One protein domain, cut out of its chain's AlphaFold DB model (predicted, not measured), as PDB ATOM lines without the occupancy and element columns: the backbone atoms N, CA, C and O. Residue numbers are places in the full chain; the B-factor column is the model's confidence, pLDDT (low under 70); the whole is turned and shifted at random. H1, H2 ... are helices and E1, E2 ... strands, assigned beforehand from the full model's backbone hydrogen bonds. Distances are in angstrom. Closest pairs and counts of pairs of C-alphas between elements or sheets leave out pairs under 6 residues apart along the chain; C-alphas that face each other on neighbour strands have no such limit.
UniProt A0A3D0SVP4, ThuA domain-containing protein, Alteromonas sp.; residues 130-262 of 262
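What this domain is: This is residues 130 to 262 of the 262 residues of the protein "ThuA domain-containing protein" of Alteromonas sp. (UniProt A0A3D0SVP4). A small sheet of four parallel strands stands between one long helix, H1, packed along one face, and a smaller group beyond the other side, where H3 touches the short H2 and only grazes the sheet. A long ending with no named element, residues 234 to 262, winds past the E4 side of this body. The 133 printed residues hold E1, H1, E2, H2, E3, H3, E4 and H4 in that order along the chain, and the sheet runs E2, E1, E3, E4. The class is mixed, helices and strands, with 56 residues, under half, in named elements. The whole is compact, with a radius of gyration of the C-alphas of 14.1 A and spans of 40 by 36 by 30 A.

How they stand to each other: Look first at inner strand E1, residues 144 to 148, and its parallel neighbour E2, residues 177 to 181, an edge strand; N 147 and O 179 are 2.8 A apart, within hydrogen-bond range. Between them in the chain comes H1, residues 158 to 173, and the three form a strand-helix-strand unit, two parallel neighbour strands joined through a helix, with a right-handed crossover. H1 is on the sheet at a height of 8.9 A over the sheet and along the strands, at 3 degrees to E1 on the local plane; the closest C-alphas of H1 and E2 are Thr 168 and Val 178, 6.4 A apart. On the other side of E1 find E3, residues 197 to 201, parallel to it, with N 199 and O 146 2.8 A apart. E2, H2 at residues 189 to 192, and E3 make a split unit, with E1 between its strands, also right-handed. E3, H3 at residues 210 to 221, and edge strand E4 at residues 225 to 229 make a third right-handed unit; N 200 and O 227 are 2.8 A apart. H3 touches H2 with residues 215 to 219 alone; their closest C-alphas, Ala 189 and Ala 215, are 5.7 A apart. H4, residues 230 to 233, only grazes the sheet. H1 is apart from H2, H3 and H4. In H1 and H3 every O i to N i+4 pair is within hydrogen-bond range; H2 and H4 are too short for such a pair.

Where its parts are: Find C-alpha 144 at (-27.749, -51.349, 18.525), where E1 begins its 13.0 A. H1 runs 22.5 A from C-alpha 158 at (-31.704, -26.737, 18.095). E2 spans 13.6 A, E3 12.3 A, H3 16.2 A and E4 13.6 A. H4 ends at C-alpha 233, (-31.506, -36.136, 2.535).

The domain as a whole: The C-alphas of Gly 157 and Ser 262, the two farthest apart, are 41.4 A from each other. The printed part has no cut, and no link is long. Confidence is low, under 70, at residue 236 and residues 238 to 262.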
ATOM      1  N   ASP A 130     -12.979 -36.516   9.101       94.62
ATOM      2  CA  ASP A 130     -12.365 -37.217  10.230       94.62
ATOM      3  C   ASP A 130     -11.806 -38.553   9.735       94.62
ATOM      4  O   ASP A 130     -12.515 -39.555   9.704       94.62
ATOM      5  N   ALA A 131     -10.557 -38.557   9.271       89.38
ATOM      6  CA  ALA A 131      -9.945 -39.743   8.666       89.38
ATOM      7  C   ALA A 131      -9.549 -40.820   9.692       89.38
ATOM      8  O   ALA A 131      -9.558 -42.010   9.378       89.38
ATOM      9  N   GLU A 132      -9.217 -40.412  10.918       91.19
ATOM     10  CA  GLU A 132      -8.785 -41.330  11.970       91.19
ATOM     11  C   GLU A 132      -9.941 -42.228  12.436       91.19
ATOM     12  O   GLU A 132     -10.970 -41.707  12.882       91.19
ATOM     13  N   PRO A 133      -9.793 -43.567  12.388       93.38
ATOM     14  CA  PRO A 133     -10.838 -44.471  12.841       93.38
ATOM     15  C   PRO A 133     -11.194 -44.245  14.314       93.38
ATOM     16  O   PRO A 133     -10.345 -44.306  15.205       93.38
ATOM     17  N   GLN A 134     -12.482 -44.053  14.581       96.00
ATOM     18  CA  GLN A 134     -13.046 -44.125  15.925       96.00
ATOM     19  C   GLN A 134     -13.522 -45.560  16.148       96.00
ATOM     20  O   GLN A 134     -14.131 -46.129  15.251       96.00
ATOM     21  N   TYR A 135     -13.301 -46.145  17.324       96.81
ATOM     22  CA  TYR A 135     -13.836 -47.468  17.662       96.81
ATOM     23  C   TYR A 135     -14.741 -47.399  18.883       96.81
ATOM     24  O   TYR A 135     -14.431 -46.700  19.848       96.81
ATOM     25  N   PHE A 136     -15.829 -48.163  18.847       96.56
ATOM     26  CA  PHE A 136     -16.751 -48.307  19.969       96.56
ATOM     27  C   PHE A 136     -16.673 -49.703  20.587       96.56
ATOM     28  O   PHE A 136     -16.263 -50.667  19.936       96.56
ATOM     29  N   SER A 137     -17.080 -49.770  21.853       94.56
ATOM     30  CA  SER A 137     -17.502 -50.989  22.536       94.56
ATOM     31  C   SER A 137     -18.963 -50.776  22.904       94.56
ATOM     32  O   SER A 137     -19.256 -49.858  23.672       94.56
ATOM     33  N   VAL A 138     -19.857 -51.568  22.321       94.69
ATOM     34  CA  VAL A 138     -21.295 -51.521  22.615       94.69
ATOM     35  C   VAL A 138     -21.647 -52.523  23.718       94.69
ATOM     36  O   VAL A 138     -20.834 -53.385  24.053       94.69
ATOM     37  N   ASP A 139     -22.812 -52.357  24.335       91.44
ATOM     38  CA  ASP A 139     -23.351 -53.294  25.325       91.44
ATOM     39  C   ASP A 139     -24.073 -54.482  24.654       91.44
ATOM     40  O   ASP A 139     -24.109 -54.602  23.431       91.44
ATOM     41  N   ASP A 140     -24.654 -55.376  25.455       93.75
ATOM     42  CA  ASP A 140     -25.369 -56.563  24.959       93.75
ATOM     43  C   ASP A 140     -26.863 -56.280  24.684       93.75
ATOM     44  O   ASP A 140     -27.715 -57.164  24.832       93.75
ATOM     45  N   ALA A 141     -27.220 -55.036  24.343       97.06
ATOM     46  CA  ALA A 141     -28.599 -54.693  24.009       97.06
ATOM     47  C   ALA A 141     -29.069 -55.457  22.753       97.06
ATOM     48  O   ALA A 141     -28.288 -55.655  21.823       97.06
ATOM     49  N   PRO A 142     -30.353 -55.864  22.684       95.94
ATOM     50  CA  PRO A 142     -30.877 -56.668  21.576       95.94
ATOM     51  C   PRO A 142     -30.888 -55.945  20.223       95.94
ATOM     52  O   PRO A 142     -31.015 -56.607  19.200       95.94
ATOM     53  N   VAL A 143     -30.813 -54.610  20.227       98.00
ATOM     54  CA  VAL A 143     -30.668 -53.774  19.031       98.00
ATOM     55  C   VAL A 143     -29.689 -52.652  19.352       98.00
ATOM     56  O   VAL A 143     -29.799 -52.020  20.407       98.00
ATOM     57  N   GLN A 144     -28.773 -52.381  18.430       98.31
ATOM     58  CA  GLN A 144     -27.749 -51.349  18.525       98.31
ATOM     59  C   GLN A 144     -27.960 -50.250  17.481       98.31
ATOM     60  O   GLN A 144     -28.023 -50.507  16.278       98.31
ATOM     61  N   VAL A 145     -28.023 -48.997  17.938       98.50
ATOM     62  CA  VAL A 145     -28.266 -47.820  17.093       98.50
ATOM     63  C   VAL A 145     -27.062 -46.881  17.107       98.50
ATOM     64  O   VAL A 145     -26.645 -46.397  18.162       98.50
ATOM     65  N   LEU A 146     -26.539 -46.550  15.924       98.62
ATOM     66  CA  LEU A 146     -25.546 -45.491  15.738       98.62
ATOM     67  C   LEU A 146     -26.229 -44.216  15.243       98.62
ATOM     68  O   LEU A 146     -26.662 -44.147  14.098       98.62
ATOM     69  N   VAL A 147     -26.281 -43.178  16.074       98.56
ATOM     70  CA  VAL A 147     -26.728 -41.837  15.678       98.56
ATOM     71  C   VAL A 147     -25.520 -41.007  15.251       98.56
ATOM     72  O   VAL A 147     -24.686 -40.614  16.071       98.56
ATOM     73  N   TYR A 148     -25.444 -40.714  13.961       98.62
ATOM     74  CA  TYR A 148     -24.429 -39.869  13.350       98.62
ATOM     75  C   TYR A 148     -24.964 -38.459  13.089       98.62
ATOM     76  O   TYR A 148     -26.028 -38.297  12.500       98.62
ATOM     77  N   GLN A 149     -24.226 -37.436  13.520       97.44
ATOM     78  CA  GLN A 149     -24.669 -36.032  13.477       97.44
ATOM     79  C   GLN A 149     -23.538 -35.057  13.104       97.44
ATOM     80  O   GLN A 149     -23.494 -33.930  13.598       97.44
ATOM     81  N   LYS A 150     -22.562 -35.488  12.289       96.69
ATOM     82  CA  LYS A 150     -21.507 -34.581  11.802       96.69
ATOM     83  C   LYS A 150     -22.104 -33.539  10.857       96.69
ATOM     84  O   LYS A 150     -22.950 -33.862  10.026       96.69
ATOM     85  N   ILE A 151     -21.606 -32.309  10.953       95.44
ATOM     86  CA  ILE A 151     -22.027 -31.185  10.119       95.44
ATOM     87  C   ILE A 151     -20.776 -30.477   9.599       95.44
ATOM     88  O   ILE A 151     -20.026 -29.885  10.372       95.44
ATOM     89  N   ASN A 152     -20.570 -30.531   8.285       94.62
ATOM     90  CA  ASN A 152     -19.608 -29.691   7.569       94.62
ATOM     91  C   ASN A 152     -20.312 -28.522   6.849       94.62
ATOM     92  O   ASN A 152     -19.697 -27.477   6.646       94.62
ATOM     93  N   GLY A 153     -21.600 -28.692   6.517       93.75
ATOM     94  CA  GLY A 153     -22.466 -27.730   5.830       93.75
ATOM     95  C   GLY A 153     -23.217 -26.774   6.755       93.75
ATOM     96  O   GLY A 153     -22.607 -25.955   7.442       93.75
ATOM     97  N   TYR A 154     -24.550 -26.830   6.731       90.94
ATOM     98  CA  TYR A 154     -25.407 -25.964   7.541       90.94
ATOM     99  C   TYR A 154     -25.729 -26.582   8.903       90.94
ATOM    100  O   TYR A 154     -26.175 -27.723   9.006       90.94
ATOM    101  N   ASP A 155     -25.536 -25.796   9.961       91.00
ATOM    102  CA  ASP A 155     -25.857 -26.207  11.323       91.00
ATOM    103  C   ASP A 155     -27.322 -25.907  11.666       91.00
ATOM    104  O   ASP A 155     -27.720 -24.758  11.879       91.00
ATOM    105  N   HIS A 156     -28.126 -26.968  11.761       86.75
ATOM    106  CA  HIS A 156     -29.532 -26.904  12.166       86.75
ATOM    107  C   HIS A 156     -29.733 -26.744  13.688       86.75
ATOM    108  O   HIS A 156     -30.874 -26.752  14.169       86.75
ATOM    109  N   GLY A 157     -28.653 -26.589  14.462       91.44
ATOM    110  CA  GLY A 157     -28.623 -26.181  15.863       91.44
ATOM    111  C   GLY A 157     -29.634 -26.920  16.734       91.44
ATOM    112  O   GLY A 157     -29.538 -28.127  16.956       91.44
ATOM    113  N   ARG A 158     -30.660 -26.194  17.204       93.19
ATOM    114  CA  ARG A 158     -31.704 -26.737  18.095       93.19
ATOM    115  C   ARG A 158     -32.414 -27.969  17.532       93.19
ATOM    116  O   ARG A 158     -32.863 -28.798  18.318       93.19
ATOM    117  N   SER A 159     -32.519 -28.103  16.208       92.56
ATOM    118  CA  SER A 159     -33.145 -29.281  15.609       92.56
ATOM    119  C   SER A 159     -32.297 -30.540  15.792       92.56
ATOM    120  O   SER A 159     -32.859 -31.601  16.055       92.56
ATOM    121  N   VAL A 160     -30.968 -30.424  15.696       95.00
ATOM    122  CA  VAL A 160     -30.025 -31.531  15.925       95.00
ATOM    123  C   VAL A 160     -30.145 -31.999  17.372       95.00
ATOM    124  O   VAL A 160     -30.362 -33.184  17.616       95.00
ATOM    125  N   THR A 161     -30.093 -31.057  18.323       96.75
ATOM    126  CA  THR A 161     -30.216 -31.337  19.762       96.75
ATOM    127  C   THR A 161     -31.535 -32.032  20.089       96.75
ATOM    128  O   THR A 161     -31.526 -33.099  20.699       96.75
ATOM    129  N   ALA A 162     -32.663 -31.481  19.627       97.12
ATOM    130  CA  ALA A 162     -33.981 -32.049  19.895       97.12
ATOM    131  C   ALA A 162     -34.141 -33.463  19.310       97.12
ATOM    132  O   ALA A 162     -34.698 -34.347  19.964       97.12
ATOM    133  N   ALA A 163     -33.628 -33.699  18.099       96.50
ATOM    134  CA  ALA A 163     -33.663 -35.015  17.474       96.50
ATOM    135  C   ALA A 163     -32.765 -36.024  18.208       96.50
ATOM    136  O   ALA A 163     -33.210 -37.138  18.471       96.50
ATOM    137  N   THR A 164     -31.557 -35.638  18.624       97.81
ATOM    138  CA  THR A 164     -30.658 -36.511  19.399       97.81
ATOM    139  C   THR A 164     -31.267 -36.897  20.743       97.81
ATOM    140  O   THR A 164     -31.229 -38.071  21.119       97.81
ATOM    141  N   GLU A 165     -31.890 -35.952  21.449       98.06
ATOM    142  CA  GLU A 165     -32.609 -36.227  22.698       98.06
ATOM    143  C   GLU A 165     -33.789 -37.182  22.483       98.06
ATOM    144  O   GLU A 165     -33.976 -38.120  23.261       98.06
ATOM    145  N   ALA A 166     -34.576 -36.972  21.424       98.00
ATOM    146  CA  ALA A 166     -35.712 -37.826  21.094       98.00
ATOM    147  C   ALA A 166     -35.280 -39.251  20.719       98.00
ATOM    148  O   ALA A 166     -35.795 -40.206  21.297       98.00
ATOM    149  N   LEU A 167     -34.298 -39.393  19.825       97.31
ATOM    150  CA  LEU A 167     -33.751 -40.681  19.388       97.31
ATOM    151  C   LEU A 167     -33.132 -41.459  20.553       97.31
ATOM    152  O   LEU A 167     -33.385 -42.653  20.708       97.31
ATOM    153  N   THR A 168     -32.373 -40.777  21.415       97.62
ATOM    154  CA  THR A 168     -31.761 -41.393  22.603       97.62
ATOM    155  C   THR A 168     -32.825 -41.873  23.586       97.62
ATOM    156  O   THR A 168     -32.720 -42.977  24.119       97.62
ATOM    157  N   ARG A 169     -33.856 -41.058  23.838       98.19
ATOM    158  CA  ARG A 169     -34.959 -41.423  24.736       98.19
ATOM    159  C   ARG A 169     -35.740 -42.620  24.197       98.19
ATOM    160  O   ARG A 169     -35.900 -43.589  24.928       98.19
ATOM    161  N   MET A 170     -36.153 -42.575  22.931       97.56
ATOM    162  CA  MET A 170     -36.874 -43.672  22.279       97.56
ATOM    163  C   MET A 170     -36.074 -44.976  22.313       97.56
ATOM    164  O   MET A 170     -36.616 -46.008  22.688       97.56
ATOM    165  N   SER A 171     -34.775 -44.925  21.997       96.50
ATOM    166  CA  SER A 171     -33.907 -46.111  22.038       96.50
ATOM    167  C   SER A 171     -33.908 -46.747  23.430       96.50
ATOM    168  O   SER A 171     -34.123 -47.947  23.561       96.50
ATOM    169  N   LYS A 172     -33.783 -45.938  24.490       95.06
ATOM    170  CA  LYS A 172     -33.835 -46.427  25.877       95.06
ATOM    171  C   LYS A 172     -35.194 -47.013  26.256       95.06
ATOM    172  O   LYS A 172     -35.236 -48.057  26.896       95.06
ATOM    173  N   GLU A 173     -36.292 -46.364  25.871       97.75
ATOM    174  CA  GLU A 173     -37.657 -46.862  26.114       97.75
ATOM    175  C   GLU A 173     -37.908 -48.210  25.422       97.75
ATOM    176  O   GLU A 173     -38.640 -49.047  25.947       97.75
ATOM    177  N   MET A 174     -37.255 -48.446  24.281       96.94
ATOM    178  CA  MET A 174     -37.309 -49.699  23.525       96.94
ATOM    179  C   MET A 174     -36.293 -50.752  24.003       96.94
ATOM    180  O   MET A 174     -36.306 -51.878  23.508       96.94
ATOM    181  N   GLY A 175     -35.424 -50.416  24.964       97.62
ATOM    182  CA  GLY A 175     -34.360 -51.300  25.448       97.62
ATOM    183  C   GLY A 175     -33.191 -51.470  24.471       97.62
ATOM    184  O   GLY A 175     -32.508 -52.488  24.521       97.62
ATOM    185  N   TYR A 176     -32.978 -50.513  23.567       98.00
ATOM    186  CA  TYR A 176     -31.906 -50.519  22.571       98.00
ATOM    187  C   TYR A 176     -30.652 -49.817  23.098       98.00
ATOM    188  O   TYR A 176     -30.737 -48.837  23.847       98.00
ATOM    189  N   GLY A 177     -29.489 -50.281  22.647       98.31
ATOM    190  CA  GLY A 177     -28.225 -49.581  22.818       98.31
ATOM    191  C   GLY A 177     -28.140 -48.416  21.834       98.31
ATOM    192  O   GLY A 177     -28.593 -48.505  20.691       98.31
ATOM    193  N   VAL A 178     -27.608 -47.277  22.283       98.06
ATOM    194  CA  VAL A 178     -27.497 -46.066  21.460       98.06
ATOM    195  C   VAL A 178     -26.127 -45.423  21.619       98.06
ATOM    196  O   VAL A 178     -25.720 -45.042  22.716       98.06
ATOM    197  N   THR A 179     -25.427 -45.265  20.500       98.44
ATOM    198  CA  THR A 179     -24.159 -44.535  20.405       98.44
ATOM    199  C   THR A 179     -24.373 -43.285  19.567       98.44
ATOM    200  O   THR A 179     -24.862 -43.370  18.448       98.44
ATOM    201  N   VAL A 180     -23.994 -42.118  20.089       98.38
ATOM    202  CA  VAL A 180     -24.093 -40.840  19.366       98.38
ATOM    203  C   VAL A 180     -22.691 -40.332  19.045       98.38
ATOM    204  O   VAL A 180     -21.845 -40.252  19.935       98.38
ATOM    205  N   THR A 181     -22.435 -39.952  17.793       98.50
ATOM    206  CA  THR A 181     -21.145 -39.385  17.375       98.50
ATOM    207  C   THR A 181     -21.296 -38.331  16.278       98.50
ATOM    208  O   THR A 181     -22.185 -38.396  15.432       98.50
ATOM    209  N   ALA A 182     -20.394 -37.352  16.282       97.44
ATOM    210  CA  ALA A 182     -20.223 -36.371  15.208       97.44
ATOM    211  C   ALA A 182     -18.903 -36.586  14.441       97.44
ATOM    212  O   ALA A 182     -18.441 -35.681  13.752       97.44
ATOM    213  N   ASN A 183     -18.278 -37.759  14.591       97.69
ATOM    214  CA  ASN A 183     -16.982 -38.087  14.004       97.69
ATOM    215  C   ASN A 183     -17.148 -39.119  12.868       97.69
ATOM    216  O   ASN A 183     -17.658 -40.218  13.090       97.69
ATOM    217  N   GLY A 184     -16.737 -38.754  11.649       96.69
ATOM    218  CA  GLY A 184     -16.800 -39.597  10.445       96.69
ATOM    219  C   GLY A 184     -15.956 -40.873  10.525       96.69
ATOM    220  O   GLY A 184     -16.328 -41.885   9.936       96.69
ATOM    221  N   GLY A 185     -14.912 -40.890  11.357       96.62
ATOM    222  CA  GLY A 185     -14.092 -42.065  11.655       96.62
ATOM    223  C   GLY A 185     -14.873 -43.243  12.243       96.62
ATOM    224  O   GLY A 185     -14.364 -44.366  12.281       96.62
ATOM    225  N   ALA A 186     -16.120 -43.022  12.672       98.12
ATOM    226  CA  ALA A 186     -17.050 -44.075  13.058       98.12
ATOM    227  C   ALA A 186     -17.438 -45.012  11.896       98.12
ATOM    228  O   ALA A 186     -17.787 -46.164  12.160       98.12
ATOM    229  N   PHE A 187     -17.359 -44.552  10.642       97.75
ATOM    230  CA  PHE A 187     -17.754 -45.300   9.443       97.75
ATOM    231  C   PHE A 187     -16.633 -46.216   8.959       97.75
ATOM    232  O   PHE A 187     -15.956 -45.969   7.966       97.75
ATOM    233  N   ASN A 188     -16.432 -47.299   9.696       97.25
ATOM    234  CA  ASN A 188     -15.521 -48.374   9.336       97.25
ATOM    235  C   ASN A 188     -16.204 -49.726   9.565       97.25
ATOM    236  O   ASN A 188     -17.094 -49.837  10.409       97.25
ATOM    237  N   ALA A 189     -15.767 -50.761   8.843       96.69
ATOM    238  CA  ALA A 189     -16.408 -52.078   8.868       96.69
ATOM    239  C   ALA A 189     -16.545 -52.665  10.286       96.69
ATOM    240  O   ALA A 189     -17.588 -53.217  10.623       96.69
ATOM    241  N   LYS A 190     -15.524 -52.492  11.142       96.69
ATOM    242  CA  LYS A 190     -15.527 -53.007  12.524       96.69
ATOM    243  C   LYS A 190     -16.604 -52.355  13.389       96.69
ATOM    244  O   LYS A 190     -17.174 -53.012  14.254       96.69
ATOM    245  N   ASN A 191     -16.846 -51.060  13.227       97.38
ATOM    246  CA  ASN A 191     -17.932 -50.399  13.941       97.38
ATOM    247  C   ASN A 191     -19.282 -50.742  13.338       97.38
ATOM    248  O   ASN A 191     -20.179 -51.117  14.079       97.38
ATOM    249  N   LEU A 192     -19.425 -50.622  12.019       98.25
ATOM    250  CA  LEU A 192     -20.713 -50.780  11.347       98.25
ATOM    251  C   LEU A 192     -21.302 -52.184  11.549       98.25
ATOM    252  O   LEU A 192     -22.509 -52.307  11.699       98.25
ATOM    253  N   SER A 193     -20.470 -53.225  11.677       97.19
ATOM    254  CA  SER A 193     -20.937 -54.582  11.995       97.19
ATOM    255  C   SER A 193     -21.526 -54.748  13.404       97.19
ATOM    256  O   SER A 193     -22.054 -55.811  13.707       97.19
ATOM    257  N   GLN A 194     -21.367 -53.759  14.291       97.69
ATOM    258  CA  GLN A 194     -21.903 -53.780  15.659       97.69
ATOM    259  C   GLN A 194     -23.270 -53.088  15.773       97.69
ATOM    260  O   GLN A 194     -23.843 -53.105  16.857       97.69
ATOM    261  N   PHE A 195     -23.770 -52.448  14.709       98.38
ATOM    262  CA  PHE A 195     -25.002 -51.658  14.748       98.38
ATOM    263  C   PHE A 195     -26.052 -52.214  13.791       98.38
ATOM    264  O   PHE A 195     -25.800 -52.362  12.601       98.38
ATOM    265  N   ASP A 196     -27.267 -52.431  14.281       98.25
ATOM    266  CA  ASP A 196     -28.398 -52.853  13.450       98.25
ATOM    267  C   ASP A 196     -28.945 -51.697  12.611       98.25
ATOM    268  O   ASP A 196     -29.412 -51.906  11.492       98.25
ATOM    269  N   VAL A 197     -28.871 -50.467  13.138       98.06
ATOM    270  CA  VAL A 197     -29.366 -49.263  12.459       98.06
ATOM    271  C   VAL A 197     -28.384 -48.104  12.590       98.06
ATOM    272  O   VAL A 197     -27.990 -47.714  13.691       98.06
ATOM    273  N   VAL A 198     -28.068 -47.476  11.459       98.56
ATOM    274  CA  VAL A 198     -27.392 -46.178  11.394       98.56
ATOM    275  C   VAL A 198     -28.422 -45.081  11.125       98.56
ATOM    276  O   VAL A 198     -29.122 -45.079  10.113       98.56
ATOM    277  N   VAL A 199     -28.499 -44.109  12.026       98.44
ATOM    278  CA  VAL A 199     -29.346 -42.923  11.898       98.44
ATOM    279  C   VAL A 199     -28.470 -41.726  11.565       98.44
ATOM    280  O   VAL A 199     -27.634 -41.326  12.371       98.44
ATOM    281  N   TRP A 200     -28.676 -41.108  10.408       98.19
ATOM    282  CA  TRP A 200     -28.126 -39.785  10.125       98.19
ATOM    283  C   TRP A 200     -29.101 -38.730  10.639       98.19
ATOM    284  O   TRP A 200     -30.217 -38.582  10.138       98.19
ATOM    285  N   ASN A 201     -28.687 -38.007  11.674       97.25
ATOM    286  CA  ASN A 201     -29.454 -36.940  12.286       97.25
ATOM    287  C   ASN A 201     -28.962 -35.580  11.779       97.25
ATOM    288  O   ASN A 201     -27.967 -35.063  12.283       97.25
ATOM    289  N   ASN A 202     -29.694 -34.990  10.825       95.12
ATOM    290  CA  ASN A 202     -29.392 -33.663  10.272       95.12
ATOM    291  C   ASN A 202     -27.936 -33.532   9.769       95.12
ATOM    292  O   ASN A 202     -27.315 -32.482   9.926       95.12
ATOM    293  N   VAL A 203     -27.385 -34.596   9.180       95.69
ATOM    294  CA  VAL A 203     -26.043 -34.567   8.586       95.69
ATOM    295  C   VAL A 203     -26.068 -33.624   7.385       95.69
ATOM    296  O   VAL A 203     -26.928 -33.774   6.527       95.69
ATOM    297  N   SER A 204     -25.145 -32.664   7.326       93.56
ATOM    298  CA  SER A 204     -25.048 -31.688   6.229       93.56
ATOM    299  C   SER A 204     -23.593 -31.492   5.802       93.56
ATOM    300  O   SER A 204     -22.672 -31.473   6.629       93.56
ATOM    301  N   GLY A 205     -23.393 -31.317   4.502       91.56
ATOM    302  CA  GLY A 205     -22.125 -31.295   3.794       91.56
ATOM    303  C   GLY A 205     -21.574 -32.693   3.519       91.56
ATOM    304  O   GLY A 205     -22.062 -33.706   4.019       91.56
ATOM    305  N   ASP A 206     -20.488 -32.744   2.750       91.50
ATOM    306  CA  ASP A 206     -19.702 -33.967   2.606       91.50
ATOM    307  C   ASP A 206     -18.964 -34.250   3.925       91.50
ATOM    308  O   ASP A 206     -18.057 -33.511   4.312       91.50
ATOM    309  N   THR A 207     -19.364 -35.311   4.628       94.12
ATOM    310  CA  THR A 207     -18.893 -35.635   5.990       94.12
ATOM    311  C   THR A 207     -18.054 -36.910   6.085       94.12
ATOM    312  O   THR A 207     -17.347 -37.089   7.079       94.12
ATOM    313  N   LEU A 208     -18.072 -37.744   5.038       94.81
ATOM    314  CA  LEU A 208     -17.342 -39.014   4.944       94.81
ATOM    315  C   LEU A 208     -16.279 -38.999   3.835       94.81
ATOM    316  O   LEU A 208     -16.538 -38.494   2.734       94.81
ATOM    317  N   THR A 209     -15.123 -39.605   4.120       94.06
ATOM    318  CA  THR A 209     -14.083 -39.971   3.135       94.06
ATOM    319  C   THR A 209     -14.606 -41.014   2.137       94.06
ATOM    320  O   THR A 209     -15.685 -41.576   2.337       94.06
ATOM    321  N   LEU A 210     -13.877 -41.304   1.051       92.38
ATOM    322  CA  LEU A 210     -14.363 -42.286   0.066       92.38
ATOM    323  C   LEU A 210     -14.384 -43.708   0.647       92.38
ATOM    324  O   LEU A 210     -15.368 -44.419   0.469       92.38
ATOM    325  N   SER A 211     -13.365 -44.104   1.411       92.69
ATOM    326  CA  SER A 211     -13.337 -45.372   2.157       92.69
ATOM    327  C   SER A 211     -14.466 -45.491   3.178       92.69
ATOM    328  O   SER A 211     -15.069 -46.555   3.298       92.69
ATOM    329  N   GLN A 212     -14.798 -44.409   3.885       95.75
ATOM    330  CA  GLN A 212     -15.930 -44.384   4.815       95.75
ATOM    331  C   GLN A 212     -17.268 -44.536   4.079       95.75
ATOM    332  O   GLN A 212     -18.153 -45.241   4.562       95.75
ATOM    333  N   ARG A 213     -17.412 -43.927   2.892       94.94
ATOM    334  CA  ARG A 213     -18.585 -44.125   2.023       94.94
ATOM    335  C   ARG A 213     -18.691 -45.567   1.547       94.94
ATOM    336  O   ARG A 213     -19.772 -46.130   1.646       94.94
ATOM    337  N   ALA A 214     -17.587 -46.165   1.104       93.81
ATOM    338  CA  ALA A 214     -17.556 -47.565   0.686       93.81
ATOM    339  C   ALA A 214     -17.936 -48.505   1.841       93.81
ATOM    340  O   ALA A 214     -18.797 -49.360   1.680       93.81
ATOM    341  N   ALA A 215     -17.387 -48.288   3.042       96.00
ATOM    342  CA  ALA A 215     -17.759 -49.065   4.224       96.00
ATOM    343  C   ALA A 215     -19.250 -48.918   4.575       96.00
ATOM    344  O   ALA A 215     -19.882 -49.877   5.018       96.00
ATOM    345  N   PHE A 216     -19.818 -47.723   4.383       97.50
ATOM    346  CA  PHE A 216     -21.241 -47.497   4.598       97.50
ATOM    347  C   PHE A 216     -22.108 -48.166   3.530       97.50
ATOM    348  O   PHE A 216     -23.104 -48.794   3.867       97.50
ATOM    349  N   GLU A 217     -21.721 -48.080   2.259       95.44
ATOM    350  CA  GLU A 217     -22.384 -48.779   1.159       95.44
ATOM    351  C   GLU A 217     -22.368 -50.298   1.376       95.44
ATOM    352  O   GLU A 217     -23.398 -50.946   1.217       95.44
ATOM    353  N   ASP A 218     -21.250 -50.861   1.835       96.00
ATOM    354  CA  ASP A 218     -21.157 -52.276   2.193       96.00
ATOM    355  C   ASP A 218     -22.064 -52.633   3.376       96.00
ATOM    356  O   ASP A 218     -22.739 -53.660   3.346       96.00
ATOM    357  N   TYR A 219     -22.113 -51.802   4.421       97.44
ATOM    358  CA  TYR A 219     -23.029 -51.992   5.552       97.44
ATOM    359  C   TYR A 219     -24.486 -52.075   5.088       97.44
ATOM    360  O   TYR A 219     -25.210 -53.002   5.448       97.44
ATOM    361  N   ILE A 220     -24.875 -51.129   4.236       95.69
ATOM    362  CA  ILE A 220     -26.179 -51.054   3.589       95.69
ATOM    363  C   ILE A 220     -26.413 -52.341   2.778       95.69
ATOM    364  O   ILE A 220     -27.323 -53.111   3.086       95.69
ATOM    365  N   ASN A 221     -25.550 -52.664   1.817       94.50
ATOM    366  CA  ASN A 221     -25.693 -53.841   0.951       94.50
ATOM    367  C   ASN A 221     -25.748 -55.180   1.709       94.50
ATOM    368  O   ASN A 221     -26.347 -56.132   1.211       94.50
ATOM    369  N   ASN A 222     -25.181 -55.251   2.916       95.31
ATOM    370  CA  ASN A 222     -25.233 -56.423   3.795       95.31
ATOM    371  C   ASN A 222     -26.438 -56.437   4.758       95.31
ATOM    372  O   ASN A 222     -26.491 -57.263   5.667       95.31
ATOM    373  N   GLY A 223     -27.420 -55.559   4.551       95.50
ATOM    374  CA  GLY A 223     -28.694 -55.551   5.268       95.50
ATOM    375  C   GLY A 223     -28.755 -54.630   6.485       95.50
ATOM    376  O   GLY A 223     -29.709 -54.719   7.258       95.50
ATOM    377  N   GLY A 224     -27.773 -53.744   6.657       97.00
ATOM    378  CA  GLY A 224     -27.787 -52.718   7.692       97.00
ATOM    379  C   GLY A 224     -28.939 -51.724   7.519       97.00
ATOM    380  O   GLY A 224     -29.217 -51.255   6.413       97.00
ATOM    381  N   GLY A 225     -29.618 -51.383   8.616       96.81
ATOM    382  CA  GLY A 225     -30.724 -50.431   8.606       96.81
ATOM    383  C   GLY A 225     -30.251 -48.981   8.488       96.81
ATOM    384  O   GLY A 225     -29.262 -48.579   9.102       96.81
ATOM    385  N   PHE A 226     -30.995 -48.155   7.749       97.25
ATOM    386  CA  PHE A 226     -30.696 -46.729   7.609       97.25
ATOM    387  C   PHE A 226     -31.913 -45.835   7.817       97.25
ATOM    388  O   PHE A 226     -32.999 -46.099   7.300       97.25
ATOM    389  N   LEU A 227     -31.696 -44.734   8.537       95.69
ATOM    390  CA  LEU A 227     -32.646 -43.638   8.677       95.69
ATOM    391  C   LEU A 227     -31.935 -42.296   8.480       95.69
ATOM    392  O   LEU A 227     -31.139 -41.882   9.317       95.69
ATOM    393  N   GLY A 228     -32.274 -41.581   7.410       94.88
ATOM    394  CA  GLY A 228     -31.866 -40.191   7.211       94.88
ATOM    395  C   GLY A 228     -32.923 -39.208   7.721       94.88
ATOM    396  O   GLY A 228     -34.098 -39.322   7.375       94.88
ATOM    397  N   VAL A 229     -32.508 -38.216   8.513       92.88
ATOM    398  CA  VAL A 229     -33.375 -37.144   9.030       92.88
ATOM    399  C   VAL A 229     -32.972 -35.791   8.438       92.88
ATOM    400  O   VAL A 229     -31.810 -35.385   8.549       92.88
ATOM    401  N   HIS A 230     -33.949 -35.079   7.865       90.94
ATOM    402  CA  HIS A 230     -33.840 -33.706   7.352       90.94
ATOM    403  C   HIS A 230     -32.671 -33.505   6.369       90.94
ATOM    404  O   HIS A 230     -32.709 -34.076   5.283       90.94
ATOM    405  N   ALA A 231     -31.635 -32.744   6.740       88.94
ATOM    406  CA  ALA A 231     -30.489 -32.433   5.880       88.94
ATOM    407  C   ALA A 231     -29.706 -33.666   5.419       88.94
ATOM    408  O   ALA A 231     -29.050 -33.635   4.386       88.94
ATOM    409  N   SER A 232     -29.874 -34.793   6.115       90.25
ATOM    410  CA  SER A 232     -29.309 -36.080   5.697       90.25
ATOM    411  C   SER A 232     -29.844 -36.546   4.336       90.25
ATOM    412  O   SER A 232     -29.242 -37.404   3.703       90.25
ATOM    413  N   GLY A 233     -30.974 -35.986   3.887       77.88
ATOM    414  CA  GLY A 233     -31.506 -36.136   2.535       77.88
ATOM    415  C   GLY A 233     -30.791 -35.288   1.478       77.88
ATOM    416  O   GLY A 233     -31.292 -35.233   0.362       77.88
ATOM    417  N   GLY A 234     -29.674 -34.642   1.830       71.69
ATOM    418  CA  GLY A 234     -28.738 -33.925   0.966       71.69
ATOM    419  C   GLY A 234     -28.853 -32.402   1.016       71.69
ATOM    420  O   GLY A 234     -29.875 -31.849   1.411       71.69
ATOM    421  N   ASP A 235     -27.798 -31.727   0.557       80.12
ATOM    422  CA  ASP A 235     -27.753 -30.274   0.371       80.12
ATOM    423  C   ASP A 235     -27.813 -29.890  -1.124       80.12
ATOM    424  O   ASP A 235     -28.022 -30.732  -1.999       80.12
ATOM    425  N   SER A 236     -27.644 -28.601  -1.450       68.06
ATOM    426  CA  SER A 236     -27.654 -28.110  -2.840       68.06
ATOM    427  C   SER A 236     -26.491 -28.601  -3.701       68.06
ATOM    428  O   SER A 236     -26.582 -28.514  -4.928       68.06
ATOM    429  N   ILE A 237     -25.425 -29.110  -3.083       70.62
ATOM    430  CA  ILE A 237     -24.352 -29.839  -3.756       70.62
ATOM    431  C   ILE A 237     -24.000 -31.074  -2.930       70.62
ATOM    432  O   ILE A 237     -24.003 -31.034  -1.703       70.62
ATOM    433  N   TYR A 238     -23.675 -32.157  -3.626       58.22
ATOM    434  CA  TYR A 238     -23.096 -33.363  -3.052       58.22
ATOM    435  C   TYR A 238     -21.992 -33.819  -3.996       58.22
ATOM    436  O   TYR A 238     -22.240 -34.003  -5.192       58.22
ATOM    437  N   SER A 239     -20.767 -33.954  -3.493       57.72
ATOM    438  CA  SER A 239     -19.628 -34.277  -4.347       57.72
ATOM    439  C   SER A 239     -19.348 -35.780  -4.263       57.72
ATOM    440  O   SER A 239     -18.912 -36.293  -3.236       57.72
ATOM    441  N   GLY A 240     -19.634 -36.516  -5.341       48.59
ATOM    442  CA  GLY A 240     -19.391 -37.962  -5.457       48.59
ATOM    443  C   GLY A 240     -20.526 -38.716  -6.157       48.59
ATOM    444  O   GLY A 240     -21.677 -38.290  -6.138       48.59
ATOM    445  N   THR A 241     -20.207 -39.842  -6.796       38.06
ATOM    446  CA  THR A 241     -21.199 -40.805  -7.299       38.06
ATOM    447  C   THR A 241     -21.538 -41.789  -6.181       38.06
ATOM    448  O   THR A 241     -20.646 -42.493  -5.721       38.06
ATOM    449  N   GLY A 242     -22.798 -41.827  -5.743       37.91
ATOM    450  CA  GLY A 242     -23.278 -42.718  -4.675       37.91
ATOM    451  C   GLY A 242     -24.079 -41.953  -3.621       37.91
ATOM    452  O   GLY A 242     -23.567 -41.008  -3.038       37.91
ATOM    453  N   ILE A 243     -25.355 -42.328  -3.454       39.19
ATOM    454  CA  ILE A 243     -26.377 -41.713  -2.577       39.19
ATOM    455  C   ILE A 243     -26.372 -40.171  -2.611       39.19
ATOM    456  O   ILE A 243     -26.227 -39.492  -1.601       39.19
ATOM    457  N   ALA A 244     -26.583 -39.601  -3.799       36.75
ATOM    458  CA  ALA A 244     -27.061 -38.228  -3.913       36.75
ATOM    459  C   ALA A 244     -28.590 -38.254  -3.800       36.75
ATOM    460  O   ALA A 244     -29.276 -38.620  -4.755       36.75
ATOM    461  N   MET A 245     -29.139 -37.886  -2.645       39.00
ATOM    462  CA  MET A 245     -30.528 -37.437  -2.599       39.00
ATOM    463  C   MET A 245     -30.497 -35.908  -2.694       39.00
ATOM    464  O   MET A 245     -29.835 -35.267  -1.890       39.00
ATOM    465  N   PRO A 246     -31.074 -35.282  -3.727       34.66
ATOM    466  CA  PRO A 246     -31.227 -33.838  -3.738       34.66
ATOM    467  C   PRO A 246     -32.327 -33.431  -2.748       34.66
ATOM    468  O   PRO A 246     -33.435 -33.973  -2.775       34.66
ATOM    469  N   CYS A 247     -32.040 -32.406  -1.941       38.88
ATOM    470  CA  CYS A 247     -32.914 -31.823  -0.910       38.88
ATOM    471  C   CYS A 247     -34.341 -31.462  -1.399       38.88
ATOM    472  O   CYS A 247     -35.273 -31.312  -0.613       38.88
ATOM    473  N   LEU A 248     -34.540 -31.338  -2.717       28.75
ATOM    474  CA  LEU A 248     -35.798 -30.908  -3.328       28.75
ATOM    475  C   LEU A 248     -36.916 -31.966  -3.360       28.75
ATOM    476  O   LEU A 248     -38.037 -31.601  -3.707       28.75
ATOM    477  N   VAL A 249     -36.669 -33.234  -3.002       31.22
ATOM    478  CA  VAL A 249     -37.701 -34.288  -3.154       31.22
ATOM    479  C   VAL A 249     -38.292 -34.807  -1.836       31.22
ATOM    480  O   VAL A 249     -39.389 -35.356  -1.857       31.22
ATOM    481  N   TYR A 250     -37.684 -34.595  -0.666       33.47
ATOM    482  CA  TYR A 250     -38.130 -35.320   0.534       33.47
ATOM    483  C   TYR A 250     -38.179 -34.478   1.809       33.47
ATOM    484  O   TYR A 250     -37.458 -34.713   2.770       33.47
ATOM    485  N   SER A 251     -39.136 -33.550   1.877       28.92
ATOM    486  CA  SER A 251     -39.574 -32.980   3.163       28.92
ATOM    487  C   SER A 251     -40.552 -33.883   3.940       28.92
ATOM    488  O   SER A 251     -41.152 -33.402   4.894       28.92
ATOM    489  N   LEU A 252     -40.756 -35.166   3.576       30.05
ATOM    490  CA  LEU A 252     -41.746 -36.007   4.283       30.05
ATOM    491  C   LEU A 252     -41.616 -37.541   4.233       30.05
ATOM    492  O   LEU A 252     -42.515 -38.199   4.746       30.05
ATOM    493  N   LEU A 253     -40.550 -38.155   3.702       30.67
ATOM    494  CA  LEU A 253     -40.393 -39.615   3.852       30.67
ATOM    495  C   LEU A 253     -39.051 -39.954   4.491       30.67
ATOM    496  O   LEU A 253     -37.999 -39.856   3.866       30.67
ATOM    497  N   ALA A 254     -39.124 -40.412   5.741       36.19
ATOM    498  CA  ALA A 254     -38.173 -41.381   6.254       36.19
ATOM    499  C   ALA A 254     -38.190 -42.571   5.285       36.19
ATOM    500  O   ALA A 254     -39.164 -43.323   5.239       36.19
ATOM    501  N   THR A 255     -37.163 -42.701   4.448       39.06
ATOM    502  CA  THR A 255     -37.027 -43.890   3.605       39.06
ATOM    503  C   THR A 255     -36.457 -44.978   4.495       39.06
ATOM    504  O   THR A 255     -35.253 -45.051   4.708       39.06
ATOM    505  N   LEU A 256     -37.351 -45.764   5.089       35.50
ATOM    506  CA  LEU A 256     -36.994 -46.964   5.826       35.50
ATOM    507  C   LEU A 256     -36.578 -48.007   4.789       35.50
ATOM    508  O   LEU A 256     -37.429 -48.585   4.110       35.50
ATOM    509  N   TRP A 257     -35.278 -48.210   4.609       39.03
ATOM    510  CA  TRP A 257     -34.813 -49.337   3.815       39.03
ATOM    511  C   TRP A 257     -34.728 -50.561   4.722       39.03
ATOM    512  O   TRP A 257     -33.854 -50.663   5.576       39.03
ATOM    513  N   ILE A 258     -35.712 -51.447   4.571       35.59
ATOM    514  CA  ILE A 258     -35.716 -52.785   5.158       35.59
ATOM    515  C   ILE A 258     -35.471 -53.750   3.993       35.59
ATOM    516  O   ILE A 258     -36.308 -53.798   3.085       35.59
ATOM    517  N   PRO A 259     -34.366 -54.514   3.977       34.09
ATOM    518  CA  PRO A 259     -34.214 -55.607   3.029       34.09
ATOM    519  C   PRO A 259     -35.361 -56.599   3.238       34.09
ATOM    520  O   PRO A 259     -35.609 -57.042   4.359       34.09
ATOM    521  N   SER A 260     -36.079 -56.953   2.172       35.09
ATOM    522  CA  SER A 260     -37.039 -58.053   2.238       35.09
ATOM    523  C   SER A 260     -36.275 -59.338   2.542       35.09
ATOM    524  O   SER A 260     -35.459 -59.769   1.726       35.09
ATOM    525  N   SER A 261     -36.528 -59.939   3.702       38.53
ATOM    526  CA  SER A 261     -36.055 -61.283   4.004       38.53
ATOM    527  C   SER A 261     -36.700 -62.279   3.035       38.53
ATOM    528  O   SER A 261     -37.923 -62.320   2.888       38.53
ATOM    529  N   SER A 262     -35.864 -63.057   2.351       40.06
ATOM    530  CA  SER A 262     -36.245 -64.276   1.629       40.06
ATOM    531  C   SER A 262     -35.747 -65.492   2.387       40.06
ATOM    532  O   SER A 262     -34.560 -65.438   2.785       40.06
TER     533      SER A 262